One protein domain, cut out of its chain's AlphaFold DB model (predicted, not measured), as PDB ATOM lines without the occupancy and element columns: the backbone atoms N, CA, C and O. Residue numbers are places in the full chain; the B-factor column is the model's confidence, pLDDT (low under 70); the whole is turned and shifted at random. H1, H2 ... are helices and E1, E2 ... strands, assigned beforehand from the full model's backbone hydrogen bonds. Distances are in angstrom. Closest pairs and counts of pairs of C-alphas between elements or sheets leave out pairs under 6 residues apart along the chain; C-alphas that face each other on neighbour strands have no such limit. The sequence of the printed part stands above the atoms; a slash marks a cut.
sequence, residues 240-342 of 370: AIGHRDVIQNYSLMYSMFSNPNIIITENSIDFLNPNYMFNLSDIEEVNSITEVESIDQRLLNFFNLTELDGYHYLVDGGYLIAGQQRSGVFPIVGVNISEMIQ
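Overview. This is residues 240 to 342 of the 370 residues of an uncharacterized protein of marine sediment metagenome (UniProt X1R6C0). A long, arched two-stranded ribbon makes the length: E1 and E4 pair along its body, the small hairpin of E2 and E3 forms its far tip, and H1, H2 and loops lie loosely toward the other end. The 103 printed residues hold H1, H2, E1, E2, E3 and E4 in that order, in the mixed class, with under half in named elements. The whole is only just extended, close to loose, with a radius of gyration of the C-alphas of 19.6 A and spans of 64 by 35 by 27 A.

Arrangement. H1, residues 244 to 256, and H2, residues 280 to 287, are apart; in both, every O i to N i+4 pair is within hydrogen-bond range. E1, residues 298 to 306, bends by 61 degrees at residue 302 and is antiparallel to E4, residues 327 to 335, with N 303 and O 330 2.9 A apart. E2, residues 310 to 313, and E3, residues 319 to 322, form an antiparallel hairpin, with N 312 and O 320 2.9 A apart.

Along the chain. H1, 18.4 A long, begins at C-alpha 244 (-11.278, -40.315, -6.224). E4, 23.3 A long, ends at C-alpha 335 (-4.596, -39.122, -25.349).

Size, cuts and confidence. The printed part has no cut, H1 to H2 is a long link, and no printed residue is under 70 in pLDDT.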
ATOM      1  N   ALA A 240     -16.766 -39.019 -16.360       88.88
ATOM      2  CA  ALA A 240     -15.381 -39.271 -15.977       88.88
ATOM      3  C   ALA A 240     -15.313 -40.362 -14.896       88.88
ATOM      4  O   ALA A 240     -15.864 -40.195 -13.805       88.88
ATOM      5  N   ILE A 241     -14.611 -41.459 -15.185       88.31
ATOM      6  CA  ILE A 241     -14.384 -42.571 -14.255       88.31
ATOM      7  C   ILE A 241     -12.905 -42.567 -13.863       88.31
ATOM      8  O   ILE A 241     -12.025 -42.515 -14.715       88.31
ATOM      9  N   GLY A 242     -12.616 -42.592 -12.563       89.38
ATOM     10  CA  GLY A 242     -11.248 -42.512 -12.054       89.38
ATOM     11  C   GLY A 242     -11.180 -42.734 -10.553       89.38
ATOM     12  O   GLY A 242     -12.191 -42.654  -9.849       89.38
ATOM     13  N   HIS A 243      -9.970 -42.964 -10.045       92.12
ATOM     14  CA  HIS A 243      -9.736 -42.932  -8.606       92.12
ATOM     15  C   HIS A 243     -10.134 -41.558  -8.042       92.12
ATOM     16  O   HIS A 243      -9.879 -40.523  -8.663       92.12
ATOM     17  N   ARG A 244     -10.736 -41.536  -6.845       92.12
ATOM     18  CA  ARG A 244     -11.278 -40.315  -6.224       92.12
ATOM     19  C   ARG A 244     -10.265 -39.167  -6.197       92.12
ATOM     20  O   ARG A 244     -10.612 -38.044  -6.547       92.12
ATOM     21  N   ASP A 245      -9.023 -39.467  -5.823       91.81
ATOM     22  CA  ASP A 245      -7.950 -38.471  -5.716       91.81
ATOM     23  C   ASP A 245      -7.563 -37.874  -7.078       91.81
ATOM     24  O   ASP A 245      -7.313 -36.671  -7.176       91.81
ATOM     25  N   VAL A 246      -7.559 -38.694  -8.135       90.50
ATOM     26  CA  VAL A 246      -7.244 -38.264  -9.506       90.50
ATOM     27  C   VAL A 246      -8.349 -37.357 -10.034       90.50
ATOM     28  O   VAL A 246      -8.068 -36.243 -10.468       90.50
ATOM     29  N   ILE A 247      -9.611 -37.785  -9.920       90.75
ATOM     30  CA  ILE A 247     -10.767 -36.998 -10.373       90.75
ATOM     31  C   ILE A 247     -10.871 -35.676  -9.605       90.75
ATOM     32  O   ILE A 247     -11.138 -34.634 -10.204       90.75
ATOM     33  N   GLN A 248     -10.613 -35.684  -8.294       92.00
ATOM     34  CA  GLN A 248     -10.633 -34.469  -7.483       92.00
ATOM     35  C   GLN A 248      -9.539 -33.479  -7.908       92.00
ATOM     36  O   GLN A 248      -9.842 -32.304  -8.108       92.00
ATOM     37  N   ASN A 249      -8.291 -33.927  -8.084       90.62
ATOM     38  CA  ASN A 249      -7.210 -33.046  -8.539       90.62
ATOM     39  C   ASN A 249      -7.444 -32.543  -9.968       90.62
ATOM     40  O   ASN A 249      -7.252 -31.358 -10.232       90.62
ATOM     41  N   TYR A 250      -7.938 -33.396 -10.867       87.50
ATOM     42  CA  TYR A 250      -8.288 -33.004 -12.232       87.50
ATOM     43  C   TYR A 250      -9.412 -31.951 -12.261       87.50
ATOM     44  O   TYR A 250      -9.328 -30.948 -12.968       87.50
ATOM     45  N   SER A 251     -10.436 -32.101 -11.415       88.81
ATOM     46  CA  SER A 251     -11.496 -31.097 -11.247       88.81
ATOM     47  C   SER A 251     -10.971 -29.777 -10.659       88.81
ATOM     48  O   SER A 251     -11.383 -28.692 -11.085       88.81
ATOM     49  N   LEU A 252     -10.018 -29.839  -9.722       89.19
ATOM     50  CA  LEU A 252      -9.350 -28.649  -9.189       89.19
ATOM     51  C   LEU A 252      -8.508 -27.939 -10.257       89.19
ATOM     52  O   LEU A 252      -8.501 -26.709 -10.273       89.19
ATOM     53  N   MET A 253      -7.879 -28.673 -11.182       84.50
ATOM     54  CA  MET A 253      -7.186 -28.089 -12.339       84.50
ATOM     55  C   MET A 253      -8.134 -27.288 -13.235       84.50
ATOM     56  O   MET A 253      -7.813 -26.157 -13.588       84.50
ATOM     57  N   TYR A 254      -9.339 -27.792 -13.524       81.44
ATOM     58  CA  TYR A 254     -10.359 -26.987 -14.212       81.44
ATOM     59  C   TYR A 254     -10.804 -25.775 -13.392       81.44
ATOM     60  O   TYR A 254     -11.011 -24.688 -13.930       81.44
ATOM     61  N   SER A 255     -10.938 -25.951 -12.078       83.00
ATOM     62  CA  SER A 255     -11.362 -24.877 -11.181       83.00
ATOM     63  C   SER A 255     -10.356 -23.727 -11.142       83.00
ATOM     64  O   SER A 255     -10.782 -22.586 -10.947       83.00
ATOM     65  N   MET A 256      -9.064 -23.993 -11.393       79.38
ATOM     66  CA  MET A 256      -8.038 -22.952 -11.482       79.38
ATOM     67  C   MET A 256      -8.447 -21.849 -12.434       79.38
ATOM     68  O   MET A 256      -8.412 -20.704 -12.019       79.38
ATOM     69  N   PHE A 257      -8.929 -22.175 -13.641       73.12
ATOM     70  CA  PHE A 257      -9.312 -21.186 -14.660       73.12
ATOM     71  C   PHE A 257     -10.353 -20.171 -14.170       73.12
ATOM     72  O   PHE A 257     -10.435 -19.065 -14.702       73.12
ATOM     73  N   SER A 258     -11.141 -20.532 -13.154       72.00
ATOM     74  CA  SER A 258     -12.130 -19.651 -12.529       72.00
ATOM     75  C   SER A 258     -11.665 -19.033 -11.206       72.00
ATOM     76  O   SER A 258     -12.130 -17.952 -10.844       72.00
ATOM     77  N   ASN A 259     -10.763 -19.696 -10.473       74.12
ATOM     78  CA  ASN A 259     -10.310 -19.282  -9.150       74.12
ATOM     79  C   ASN A 259      -8.774 -19.341  -9.049       74.12
ATOM     80  O   ASN A 259      -8.219 -20.421  -8.829       74.12
ATOM     81  N   PRO A 260      -8.085 -18.186  -9.105       70.62
ATOM     82  CA  PRO A 260      -6.624 -18.132  -9.104       70.62
ATOM     83  C   PRO A 260      -5.983 -18.547  -7.773       70.62
ATOM     84  O   PRO A 260      -4.778 -18.757  -7.726       70.62
ATOM     85  N   ASN A 261      -6.762 -18.683  -6.691       78.06
ATOM     86  CA  ASN A 261      -6.245 -19.137  -5.396       78.06
ATOM     87  C   ASN A 261      -6.021 -20.657  -5.343       78.06
ATOM     88  O   ASN A 261      -5.426 -21.160  -4.392       78.06
ATOM     89  N   ILE A 262      -6.556 -21.405  -6.312       81.88
ATOM     90  CA  ILE A 262      -6.366 -22.851  -6.412       81.88
ATOM     91  C   ILE A 262      -5.147 -23.089  -7.295       81.88
ATOM     92  O   ILE A 262      -5.149 -22.708  -8.461       81.88
ATOM     93  N   ILE A 263      -4.116 -23.733  -6.748       81.50
ATOM     94  CA  ILE A 263      -2.894 -24.076  -7.479       81.50
ATOM     95  C   ILE A 263      -2.564 -25.547  -7.202       81.50
ATOM     96  O   ILE A 263      -2.328 -25.949  -6.066       81.50
ATOM     97  N   ILE A 264      -2.565 -26.345  -8.265       85.38
ATOM     98  CA  ILE A 264      -2.179 -27.759  -8.328       85.38
ATOM     99  C   ILE A 264      -0.855 -27.782  -9.073       85.38
ATOM    100  O   ILE A 264      -0.704 -27.166 -10.127       85.38
ATOM    101  N   THR A 265       0.110 -28.469  -8.486       84.56
ATOM    102  CA  THR A 265       1.470 -28.594  -9.010       84.56
ATOM    103  C   THR A 265       1.854 -30.067  -9.050       84.56
ATOM    104  O   THR A 265       1.108 -30.917  -8.562       84.56
ATOM    105  N   GLU A 266       3.044 -30.373  -9.564       84.69
ATOM    106  CA  GLU A 266       3.618 -31.728  -9.540       84.69
ATOM    107  C   GLU A 266       3.636 -32.370  -8.142       84.69
ATOM    108  O   GLU A 266       3.525 -33.582  -8.011       84.69
ATOM    109  N   ASN A 267       3.703 -31.559  -7.081       86.25
ATOM    110  CA  ASN A 267       3.741 -32.043  -5.701       86.25
ATOM    111  C   ASN A 267       2.352 -32.354  -5.125       86.25
ATOM    112  O   ASN A 267       2.248 -32.869  -4.013       86.25
ATOM    113  N   SER A 268       1.279 -31.995  -5.834       87.44
ATOM    114  CA  SER A 268      -0.090 -32.177  -5.351       87.44
ATOM    115  C   SER A 268      -0.561 -33.627  -5.477       87.44
ATOM    116  O   SER A 268      -1.294 -34.098  -4.609       87.44
ATOM    117  N   ILE A 269      -0.153 -34.332  -6.536       87.56
ATOM    118  CA  ILE A 269      -0.500 -35.735  -6.779       87.56
ATOM    119  C   ILE A 269       0.492 -36.374  -7.759       87.56
ATOM    120  O   ILE A 269       0.845 -35.777  -8.773       87.56
ATOM    121  N   ASP A 270       0.893 -37.613  -7.474       89.12
ATOM    122  CA  ASP A 270       1.592 -38.469  -8.436       89.12
ATOM    123  C   ASP A 270       0.560 -39.246  -9.263       89.12
ATOM    124  O   ASP A 270       0.027 -40.271  -8.827       89.12
ATOM    125  N   PHE A 271       0.248 -38.733 -10.452       87.56
ATOM    126  CA  PHE A 271      -0.716 -39.359 -11.358       87.56
ATOM    127  C   PHE A 271      -0.229 -40.692 -11.946       87.56
ATOM    128  O   PHE A 271      -1.046 -41.457 -12.455       87.56
ATOM    129  N   LEU A 272       1.072 -40.998 -11.869       87.62
ATOM    130  CA  LEU A 272       1.636 -42.256 -12.367       87.62
ATOM    131  C   LEU A 272       1.669 -43.360 -11.307       87.62
ATOM    132  O   LEU A 272       2.163 -44.456 -11.580       87.62
ATOM    133  N   ASN A 273       1.128 -43.105 -10.113       91.06
ATOM    134  CA  ASN A 273       1.031 -44.118  -9.075       91.06
ATOM    135  C   ASN A 273       0.223 -45.331  -9.591       91.06
ATOM    136  O   ASN A 273      -0.948 -45.172  -9.946       91.06
ATOM    137  N   PRO A 274       0.794 -46.554  -9.589       89.50
ATOM    138  CA  PRO A 274       0.114 -47.752 -10.082       89.50
ATOM    139  C   PRO A 274      -1.234 -48.033  -9.407       89.50
ATOM    140  O   PRO A 274      -2.101 -48.645 -10.019       89.50
ATOM    141  N   ASN A 275      -1.439 -47.556  -8.173       90.75
ATOM    142  CA  ASN A 275      -2.705 -47.705  -7.449       90.75
ATOM    143  C   ASN A 275      -3.870 -46.923  -8.080       90.75
ATOM    144  O   ASN A 275      -5.024 -47.175  -7.742       90.75
ATOM    145  N   TYR A 276      -3.577 -45.950  -8.945       89.81
ATOM    146  CA  TYR A 276      -4.580 -45.153  -9.648       89.81
ATOM    147  C   TYR A 276      -4.885 -45.672 -11.057       89.81
ATOM    148  O   TYR A 276      -5.820 -45.181 -11.685       89.81
ATOM    149  N   MET A 277      -4.116 -46.647 -11.550       87.00
ATOM    150  CA  MET A 277      -4.276 -47.195 -12.893       87.00
ATOM    151  C   MET A 277      -5.419 -48.208 -12.940       87.00
ATOM    152  O   MET A 277      -5.589 -49.019 -12.030       87.00
ATOM    153  N   PHE A 278      -6.180 -48.181 -14.030       85.75
ATOM    154  CA  PHE A 278      -7.206 -49.181 -14.301       85.75
ATOM    155  C   PHE A 278      -6.588 -50.488 -14.789       85.75
ATOM    156  O   PHE A 278      -5.597 -50.487 -15.524       85.75
ATOM    157  N   ASN A 279      -7.206 -51.610 -14.423       87.75
ATOM    158  CA  ASN A 279      -6.927 -52.876 -15.080       87.75
ATOM    159  C   ASN A 279      -7.656 -52.915 -16.432       87.75
ATOM    160  O   ASN A 279      -8.788 -52.447 -16.547       87.75
ATOM    161  N   LEU A 280      -7.030 -53.500 -17.452       85.19
ATOM    162  CA  LEU A 280      -7.613 -53.594 -18.795       85.19
ATOM    163  C   LEU A 280      -8.931 -54.384 -18.798       85.19
ATOM    164  O   LEU A 280      -9.842 -54.035 -19.543       85.19
ATOM    165  N   SER A 281      -9.067 -55.384 -17.918       88.81
ATOM    166  CA  SER A 281     -10.313 -56.150 -17.757       88.81
ATOM    167  C   SER A 281     -11.504 -55.279 -17.365       88.81
ATOM    168  O   SER A 281     -12.613 -55.502 -17.839       88.81
ATOM    169  N   ASP A 282     -11.271 -54.280 -16.514       87.19
ATOM    170  CA  ASP A 282     -12.332 -53.421 -15.987       87.19
ATOM    171  C   ASP A 282     -12.813 -52.455 -17.083       87.19
ATOM    172  O   ASP A 282     -13.995 -52.134 -17.171       87.19
ATOM    173  N   ILE A 283     -11.903 -52.037 -17.971       88.00
ATOM    174  CA  ILE A 283     -12.225 -51.213 -19.142       88.00
ATOM    175  C   ILE A 283     -13.051 -52.015 -20.157       88.00
ATOM    176  O   ILE A 283     -14.028 -51.495 -20.697       88.00
ATOM    177  N   GLU A 284     -12.700 -53.281 -20.400       88.12
ATOM    178  CA  GLU A 284     -13.471 -54.169 -21.281       88.12
ATOM    179  C   GLU A 284     -14.892 -54.416 -20.752       88.12
ATOM    180  O   GLU A 284     -15.842 -54.435 -21.537       88.12
ATOM    181  N   GLU A 285     -15.061 -54.544 -19.431       89.94
ATOM    182  CA  GLU A 285     -16.380 -54.667 -18.801       89.94
ATOM    183  C   GLU A 285     -17.225 -53.406 -19.025       89.94
ATOM    184  O   GLU A 285     -18.380 -53.510 -19.443       89.94
ATOM    185  N   VAL A 286     -16.650 -52.212 -18.842       88.94
ATOM    186  CA  VAL A 286     -17.350 -50.944 -19.112       88.94
ATOM    187  C   VAL A 286     -17.729 -50.823 -20.589       88.94
ATOM    188  O   VAL A 286     -18.850 -50.423 -20.896       88.94
ATOM    189  N   ASN A 287     -16.848 -51.233 -21.503       88.00
ATOM    190  CA  ASN A 287     -17.113 -51.202 -22.945       88.00
ATOM    191  C   ASN A 287     -18.214 -52.186 -23.381       88.00
ATOM    192  O   ASN A 287     -18.768 -52.063 -24.469       88.00
ATOM    193  N   SER A 288     -18.524 -53.186 -22.550       91.44
ATOM    194  CA  SER A 288     -19.587 -54.160 -22.821       91.44
ATOM    195  C   SER A 288     -20.994 -53.640 -22.499       91.44
ATOM    196  O   SER A 288     -21.984 -54.265 -22.891       91.44
ATOM    197  N   ILE A 289     -21.100 -52.499 -21.808       93.12
ATOM    198  CA  ILE A 289     -22.372 -51.855 -21.475       93.12
ATOM    199  C   ILE A 289     -22.943 -51.206 -22.739       93.12
ATOM    200  O   ILE A 289     -22.318 -50.348 -23.350       93.12
ATOM    201  N   THR A 290     -24.163 -51.590 -23.114       91.88
ATOM    202  CA  THR A 290     -24.835 -51.160 -24.356       91.88
ATOM    203  C   THR A 290     -24.991 -49.647 -24.509       91.88
ATOM    204  O   THR A 290     -25.076 -49.148 -25.626       91.88
ATOM    205  N   GLU A 291     -25.091 -48.929 -23.396       92.06
ATOM    206  CA  GLU A 291     -25.276 -47.483 -23.331       92.06
ATOM    207  C   GLU A 291     -23.966 -46.697 -23.504       92.06
ATOM    208  O   GLU A 291     -24.009 -45.479 -23.668       92.06
ATOM    209  N   VAL A 292     -22.809 -47.366 -23.467       90.44
ATOM    210  CA  VAL A 292     -21.499 -46.739 -23.660       90.44
ATOM    211  C   VAL A 292     -21.179 -46.711 -25.154       90.44
ATOM    212  O   VAL A 292     -20.941 -47.743 -25.771       90.44
ATOM    213  N   GLU A 293     -21.182 -45.516 -25.748       89.88
ATOM    214  CA  GLU A 293     -20.887 -45.332 -27.176       89.88
ATOM    215  C   GLU A 293     -19.383 -45.410 -27.479       89.88
ATOM    216  O   GLU A 293     -18.972 -45.948 -28.505       89.88
ATOM    217  N   SER A 294     -18.555 -44.848 -26.596       89.94
ATOM    218  CA  SER A 294     -17.104 -44.759 -26.768       89.94
ATOM    219  C   SER A 294     -16.394 -44.571 -25.425       89.94
ATOM    220  O   SER A 294     -16.990 -44.109 -24.450       89.94
ATOM    221  N   ILE A 295     -15.112 -44.945 -25.375       90.12
ATOM    222  CA  ILE A 295     -14.249 -44.799 -24.197       90.12
ATOM    223  C   ILE A 295     -12.972 -44.070 -24.612       90.12
ATOM    224  O   ILE A 295     -12.236 -44.549 -25.467       90.12
ATOM    225  N   ASP A 296     -12.695 -42.946 -23.953       89.69
ATOM    226  CA  ASP A 296     -11.469 -42.157 -24.112       89.69
ATOM    227  C   ASP A 296     -10.554 -42.399 -22.908       89.69
ATOM    228  O   ASP A 296     -10.880 -42.042 -21.770       89.69
ATOM    229  N   GLN A 297      -9.411 -43.036 -23.155       89.00
ATOM    230  CA  GLN A 297      -8.409 -43.306 -22.131       89.00
ATOM    231  C   GLN A 297      -7.360 -42.197 -22.111       89.00
ATOM    232  O   GLN A 297      -6.719 -41.900 -23.123       89.00
ATOM    233  N   ARG A 298      -7.135 -41.625 -20.925       88.00
ATOM    234  CA  ARG A 298      -6.195 -40.518 -20.737       88.00
ATOM    235  C   ARG A 298      -5.176 -40.824 -19.661       88.00
ATOM    236  O   ARG A 298      -5.519 -41.311 -18.586       88.00
ATOM    237  N   LEU A 299      -3.932 -40.453 -19.935       86.75
ATOM    238  CA  LEU A 299      -2.849 -40.451 -18.962       86.75
ATOM    239  C   LEU A 299      -2.437 -39.006 -18.701       86.75
ATOM    240  O   LEU A 299      -2.097 -38.289 -19.630       86.75
ATOM    241  N   LEU A 300      -2.444 -38.570 -17.449       87.81
ATOM    242  CA  LEU A 300      -2.041 -37.218 -17.068       87.81
ATOM    243  C   LEU A 300      -0.775 -37.298 -16.221       87.81
ATOM    244  O   LEU A 300      -0.683 -38.172 -15.370       87.81
ATOM    245  N   ASN A 301       0.185 -36.398 -16.423       89.19
ATOM    246  CA  ASN A 301       1.271 -36.177 -15.466       89.19
ATOM    247  C   ASN A 301       1.906 -34.790 -15.658       89.19
ATOM    248  O   ASN A 301       1.728 -34.163 -16.700       89.19
ATOM    249  N   PHE A 302       2.664 -34.316 -14.671       88.62
ATOM    250  CA  PHE A 302       3.485 -33.115 -14.800       88.62
ATOM    251  C   PHE A 302       4.878 -33.461 -15.327       88.62
ATOM    252  O   PHE A 302       5.522 -34.397 -14.855       88.62
ATOM    253  N   PHE A 303       5.355 -32.685 -16.297       87.38
ATOM    254  CA  PHE A 303       6.685 -32.838 -16.875       87.38
ATOM    255  C   PHE A 303       7.403 -31.495 -16.951       87.38
ATOM    256  O   PHE A 303       6.786 -30.452 -17.169       87.38
ATOM    257  N   ASN A 304       8.726 -31.537 -16.814       88.62
ATOM    258  CA  ASN A 304       9.577 -30.381 -17.049       88.62
ATOM    259  C   ASN A 304       9.809 -30.217 -18.559       88.62
ATOM    260  O   ASN A 304      10.459 -31.054 -19.188       88.62
ATOM    261  N   LEU A 305       9.261 -29.150 -19.133       86.38
ATOM    262  CA  LEU A 305       9.431 -28.774 -20.531       86.38
ATOM    263  C   LEU A 305      10.510 -27.703 -20.644       86.38
ATOM    264  O   LEU A 305      10.548 -26.753 -19.866       86.38
ATOM    265  N   THR A 306      11.376 -27.845 -21.643       87.06
ATOM    266  CA  THR A 306      12.383 -26.841 -21.995       87.06
ATOM    267  C   THR A 306      12.183 -26.432 -23.448       87.06
ATOM    268  O   THR A 306      12.147 -27.282 -24.337       87.06
ATOM    269  N   GLU A 307      12.030 -25.134 -23.681       86.81
ATOM    270  CA  GLU A 307      12.003 -24.538 -25.009       86.81
ATOM    271  C   GLU A 307      13.399 -24.633 -25.627       86.81
ATOM    272  O   GLU A 307      14.390 -24.190 -25.043       86.81
ATOM    273  N   LEU A 308      13.471 -25.208 -26.825       86.19
ATOM    274  CA  LEU A 308      14.689 -25.231 -27.622       86.19
ATOM    275  C   LEU A 308      14.667 -24.082 -28.626       86.19
ATOM    276  O   LEU A 308      13.646 -23.820 -29.260       86.19
ATOM    277  N   ASP A 309      15.816 -23.439 -28.801       86.69
ATOM    278  CA  ASP A 309      15.966 -22.351 -29.757       86.69
ATOM    279  C   ASP A 309      15.827 -22.858 -31.201       86.69
ATOM    280  O   ASP A 309      16.577 -23.725 -31.663       86.69
ATOM    281  N   GLY A 310      14.885 -22.276 -31.937       85.94
ATOM    282  CA  GLY A 310      14.743 -22.444 -33.376       85.94
ATOM    283  C   GLY A 310      15.677 -21.507 -34.140       85.94
ATOM    284  O   GLY A 310      15.819 -20.335 -33.799       85.94
ATOM    285  N   TYR A 311      16.288 -21.999 -35.217       87.81
ATOM    286  CA  TYR A 311      17.175 -21.208 -36.074       87.81
ATOM    287  C   TYR A 311      16.524 -20.998 -37.439       87.81
ATOM    288  O   TYR A 311      16.411 -21.931 -38.233       87.81
ATOM    289  N   HIS A 312      16.106 -19.765 -37.728       87.19
ATOM    290  CA  HIS A 312      15.557 -19.395 -39.029       87.19
ATOM    291  C   HIS A 312      16.630 -18.728 -39.893       87.19
ATOM    292  O   HIS A 312      17.010 -17.579 -39.662       87.19
ATOM    293  N   TYR A 313      17.113 -19.439 -40.909       89.19
ATOM    294  CA  TYR A 313      18.135 -18.934 -41.824       89.19
ATOM    295  C   TYR A 313      17.553 -17.894 -42.791       89.19
ATOM    296  O   TYR A 313      16.516 -18.114 -43.415       89.19
ATOM    297  N   LEU A 314      18.212 -16.740 -42.900       91.19
ATOM    298  CA  LEU A 314      17.801 -15.644 -43.780       91.19
ATOM    299  C   LEU A 314      18.405 -15.815 -45.181       91.19
ATOM    300  O   LEU A 314      19.529 -16.292 -45.327       91.19
ATOM    301  N   VAL A 315      17.670 -15.373 -46.208       86.94
ATOM    302  CA  VAL A 315      18.068 -15.497 -47.625       86.94
ATOM    303  C   VAL A 315      19.372 -14.744 -47.931       86.94
ATOM    304  O   VAL A 315      20.176 -15.215 -48.730       86.94
ATOM    305  N   ASP A 316      19.623 -13.629 -47.240       86.88
ATOM    306  CA  ASP A 316      20.802 -12.768 -47.440       86.88
ATOM    307  C   ASP A 316      22.038 -13.211 -46.626       86.88
ATOM    308  O   ASP A 316      23.055 -12.516 -46.589       86.88
ATOM    309  N   GLY A 317      21.965 -14.378 -45.977       84.06
ATOM    310  CA  GLY A 317      22.979 -14.877 -45.053       84.06
ATOM    311  C   GLY A 317      22.724 -14.437 -43.607       84.06
ATOM    312  O   GLY A 317      22.282 -13.325 -43.328       84.06
ATOM    313  N   GLY A 318      22.999 -15.343 -42.667       87.94
ATOM    314  CA  GLY A 318      22.701 -15.175 -41.241       87.94
ATOM    315  C   GLY A 318      21.505 -16.010 -40.779       87.94
ATOM    316  O   GLY A 318      20.867 -16.715 -41.564       87.94
ATOM    317  N   TYR A 319      21.218 -15.951 -39.481       89.12
ATOM    318  CA  TYR A 319      20.093 -16.647 -38.865       89.12
ATOM    319  C   TYR A 319      19.433 -15.766 -37.805       89.12
ATOM    320  O   TYR A 319      20.085 -14.938 -37.170       89.12
ATOM    321  N   LEU A 320      18.132 -15.959 -37.618       87.44
ATOM    322  CA  LEU A 320      17.380 -15.438 -36.486       87.44
ATOM    323  C   LEU A 320      17.160 -16.576 -35.497       87.44
ATOM    324  O   LEU A 320      16.684 -17.645 -35.881       87.44
ATOM    325  N   ILE A 321      17.518 -16.332 -34.240       85.06
ATOM    326  CA  ILE A 321      17.174 -17.221 -33.133       85.06
ATOM    327  C   ILE A 321      15.738 -16.902 -32.726       85.06
ATOM    328  O   ILE A 321      15.419 -15.753 -32.412       85.06
ATOM    329  N   ALA A 322      14.882 -17.912 -32.756       81.25
ATOM    330  CA  ALA A 322      13.520 -17.872 -32.258       81.25
ATOM    331  C   ALA A 322      13.433 -18.802 -31.043       81.25
ATOM    332  O   ALA A 322      13.410 -20.018 -31.193       81.25
ATOM    333  N   GLY A 323      13.440 -18.220 -29.848       80.06
ATOM    334  CA  GLY A 323      13.425 -18.942 -28.578       80.06
ATOM    335  C   GLY A 323      14.056 -18.104 -27.472       80.06
ATOM    336  O   GLY A 323      14.767 -17.131 -27.748       80.06
ATOM    337  N   GLN A 324      13.740 -18.421 -26.218       83.25
ATOM    338  CA  GLN A 324      14.328 -17.771 -25.042       83.25
ATOM    339  C   GLN A 324      14.872 -18.791 -24.030       83.25
ATOM    340  O   GLN A 324      15.101 -18.431 -22.877       83.25
ATOM    341  N   GLN A 325      15.065 -20.051 -24.447       83.44
ATOM    342  CA  GLN A 325      15.505 -21.160 -23.587       83.44
ATOM    343  C   GLN A 325      14.693 -21.272 -22.285       83.44
ATOM    344  O   GLN A 325      15.230 -21.532 -21.206       83.44
ATOM    345  N   ARG A 326      13.383 -21.017 -22.369       84.12
ATOM    346  CA  ARG A 326      12.474 -21.072 -21.220       84.12
ATOM    347  C   ARG A 326      12.359 -22.512 -20.713       84.12
ATOM    348  O   ARG A 326      12.394 -23.456 -21.495       84.12
ATOM    349  N   SER A 327      12.190 -22.696 -19.407       85.56
ATOM    350  CA  SER A 327      11.927 -24.008 -18.797       85.56
ATOM    351  C   SER A 327      10.814 -23.905 -17.762       85.56
ATOM    352  O   SER A 327      10.773 -22.923 -17.019       85.56
ATOM    353  N   GLY A 328       9.938 -24.902 -17.679       82.88
ATOM    354  CA  GLY A 328       8.836 -24.903 -16.723       82.88
ATOM    355  C   GLY A 328       8.170 -26.266 -16.580       82.88
ATOM    356  O   GLY A 328       8.320 -27.138 -17.431       82.88
ATOM    357  N   VAL A 329       7.428 -26.445 -15.489       84.38
ATOM    358  CA  VAL A 329       6.696 -27.682 -15.200       84.38
ATOM    359  C   VAL A 329       5.245 -27.529 -15.637       84.38
ATOM    360  O   VAL A 329       4.545 -26.628 -15.166       84.38
ATOM    361  N   PHE A 330       4.792 -28.423 -16.515       83.94
ATOM    362  CA  PHE A 330       3.466 -28.359 -17.124       83.94
ATOM    363  C   PHE A 330       2.758 -29.715 -17.111       83.94
ATOM    364  O   PHE A 330       3.417 -30.749 -17.249       83.94
ATOM    365  N   PRO A 331       1.421 -29.733 -16.965       85.75
ATOM    366  CA  PRO A 331       0.635 -30.939 -17.136       85.75
ATOM    367  C   PRO A 331       0.619 -31.337 -18.615       85.75
ATOM    368  O   PRO A 331       0.312 -30.524 -19.486       85.75
ATOM    369  N   ILE A 332       0.915 -32.602 -18.887       87.56
ATOM    370  CA  ILE A 332       0.797 -33.219 -20.206       87.56
ATOM    371  C   ILE A 332      -0.247 -34.320 -20.109       87.56
ATOM    372  O   ILE A 332      -0.194 -35.162 -19.210       87.56
ATOM    373  N   VAL A 333      -1.188 -34.304 -21.051       87.69
ATOM    374  CA  VAL A 333      -2.204 -35.342 -21.202       87.69
ATOM    375  C   VAL A 333      -1.834 -36.196 -22.409       87.69
ATOM    376  O   VAL A 333      -1.826 -35.716 -23.539       87.69
ATOM    377  N   GLY A 334      -1.519 -37.461 -22.167       86.81
ATOM    378  CA  GLY A 334      -1.492 -38.493 -23.190       86.81
ATOM    379  C   GLY A 334      -2.920 -38.896 -23.534       86.81
ATOM    380  O   GLY A 334      -3.674 -39.300 -22.648       86.81
ATOM    381  N   VAL A 335      -3.278 -38.773 -24.809       86.31
ATOM    382  CA  VAL A 335      -4.596 -39.122 -25.349       86.31
ATOM    383  C   VAL A 335      -4.436 -40.042 -26.551       86.31
ATOM    384  O   VAL A 335      -3.453 -39.936 -27.290       86.31
ATOM    385  N   ASN A 336      -5.418 -40.911 -26.777       86.88
ATOM    386  CA  ASN A 336      -5.531 -41.651 -28.026       86.88
ATOM    387  C   ASN A 336      -6.450 -40.893 -28.994       86.88
ATOM    388  O   ASN A 336      -7.666 -40.918 -28.841       86.88
ATOM    389  N   ILE A 337      -5.879 -40.221 -30.000       83.94
ATOM    390  CA  ILE A 337      -6.640 -39.344 -30.910       83.94
ATOM    391  C   ILE A 337      -7.764 -40.094 -31.639       83.94
ATOM    392  O   ILE A 337      -8.827 -39.521 -31.852       83.94
ATOM    393  N   SER A 338      -7.566 -41.365 -32.009       83.88
ATOM    394  CA  SER A 338      -8.591 -42.134 -32.734       83.88
ATOM    395  C   SER A 338      -9.812 -42.489 -31.887       83.88
ATOM    396  O   SER A 338     -10.846 -42.843 -32.442       83.88
ATOM    397  N   GLU A 339      -9.682 -42.421 -30.563       87.06
ATOM    398  CA  GLU A 339     -10.716 -42.778 -29.581       87.06
ATOM    399  C   GLU A 339     -11.145 -41.561 -28.744       87.06
ATOM    400  O   GLU A 339     -11.891 -41.686 -27.775       87.06
ATOM    401  N   MET A 340     -10.664 -40.369 -29.103       87.94
ATOM    402  CA  MET A 340     -10.941 -39.146 -28.368       87.94
ATOM    403  C   MET A 340     -12.403 -38.733 -28.565       87.94
ATOM    404  O   MET A 340     -12.854 -38.521 -29.688       87.94
ATOM    405  N   ILE A 341     -13.131 -38.588 -27.455       89.25
ATOM    406  CA  ILE A 341     -14.559 -38.221 -27.471       89.25
ATOM    407  C   ILE A 341     -14.740 -36.709 -27.674       89.25
ATOM    408  O   ILE A 341     -15.704 -36.259 -28.289       89.25
ATOM    409  N   GLN A 342     -13.824 -35.911 -27.123       87.38
ATOM    410  CA  GLN A 342     -13.900 -34.448 -27.149       87.38
ATOM    411  C   GLN A 342     -13.352 -33.888 -28.467       87.38
ATOM    412  O   GLN A 342     -12.294 -34.306 -28.924       87.38
TER     413      GLN A 342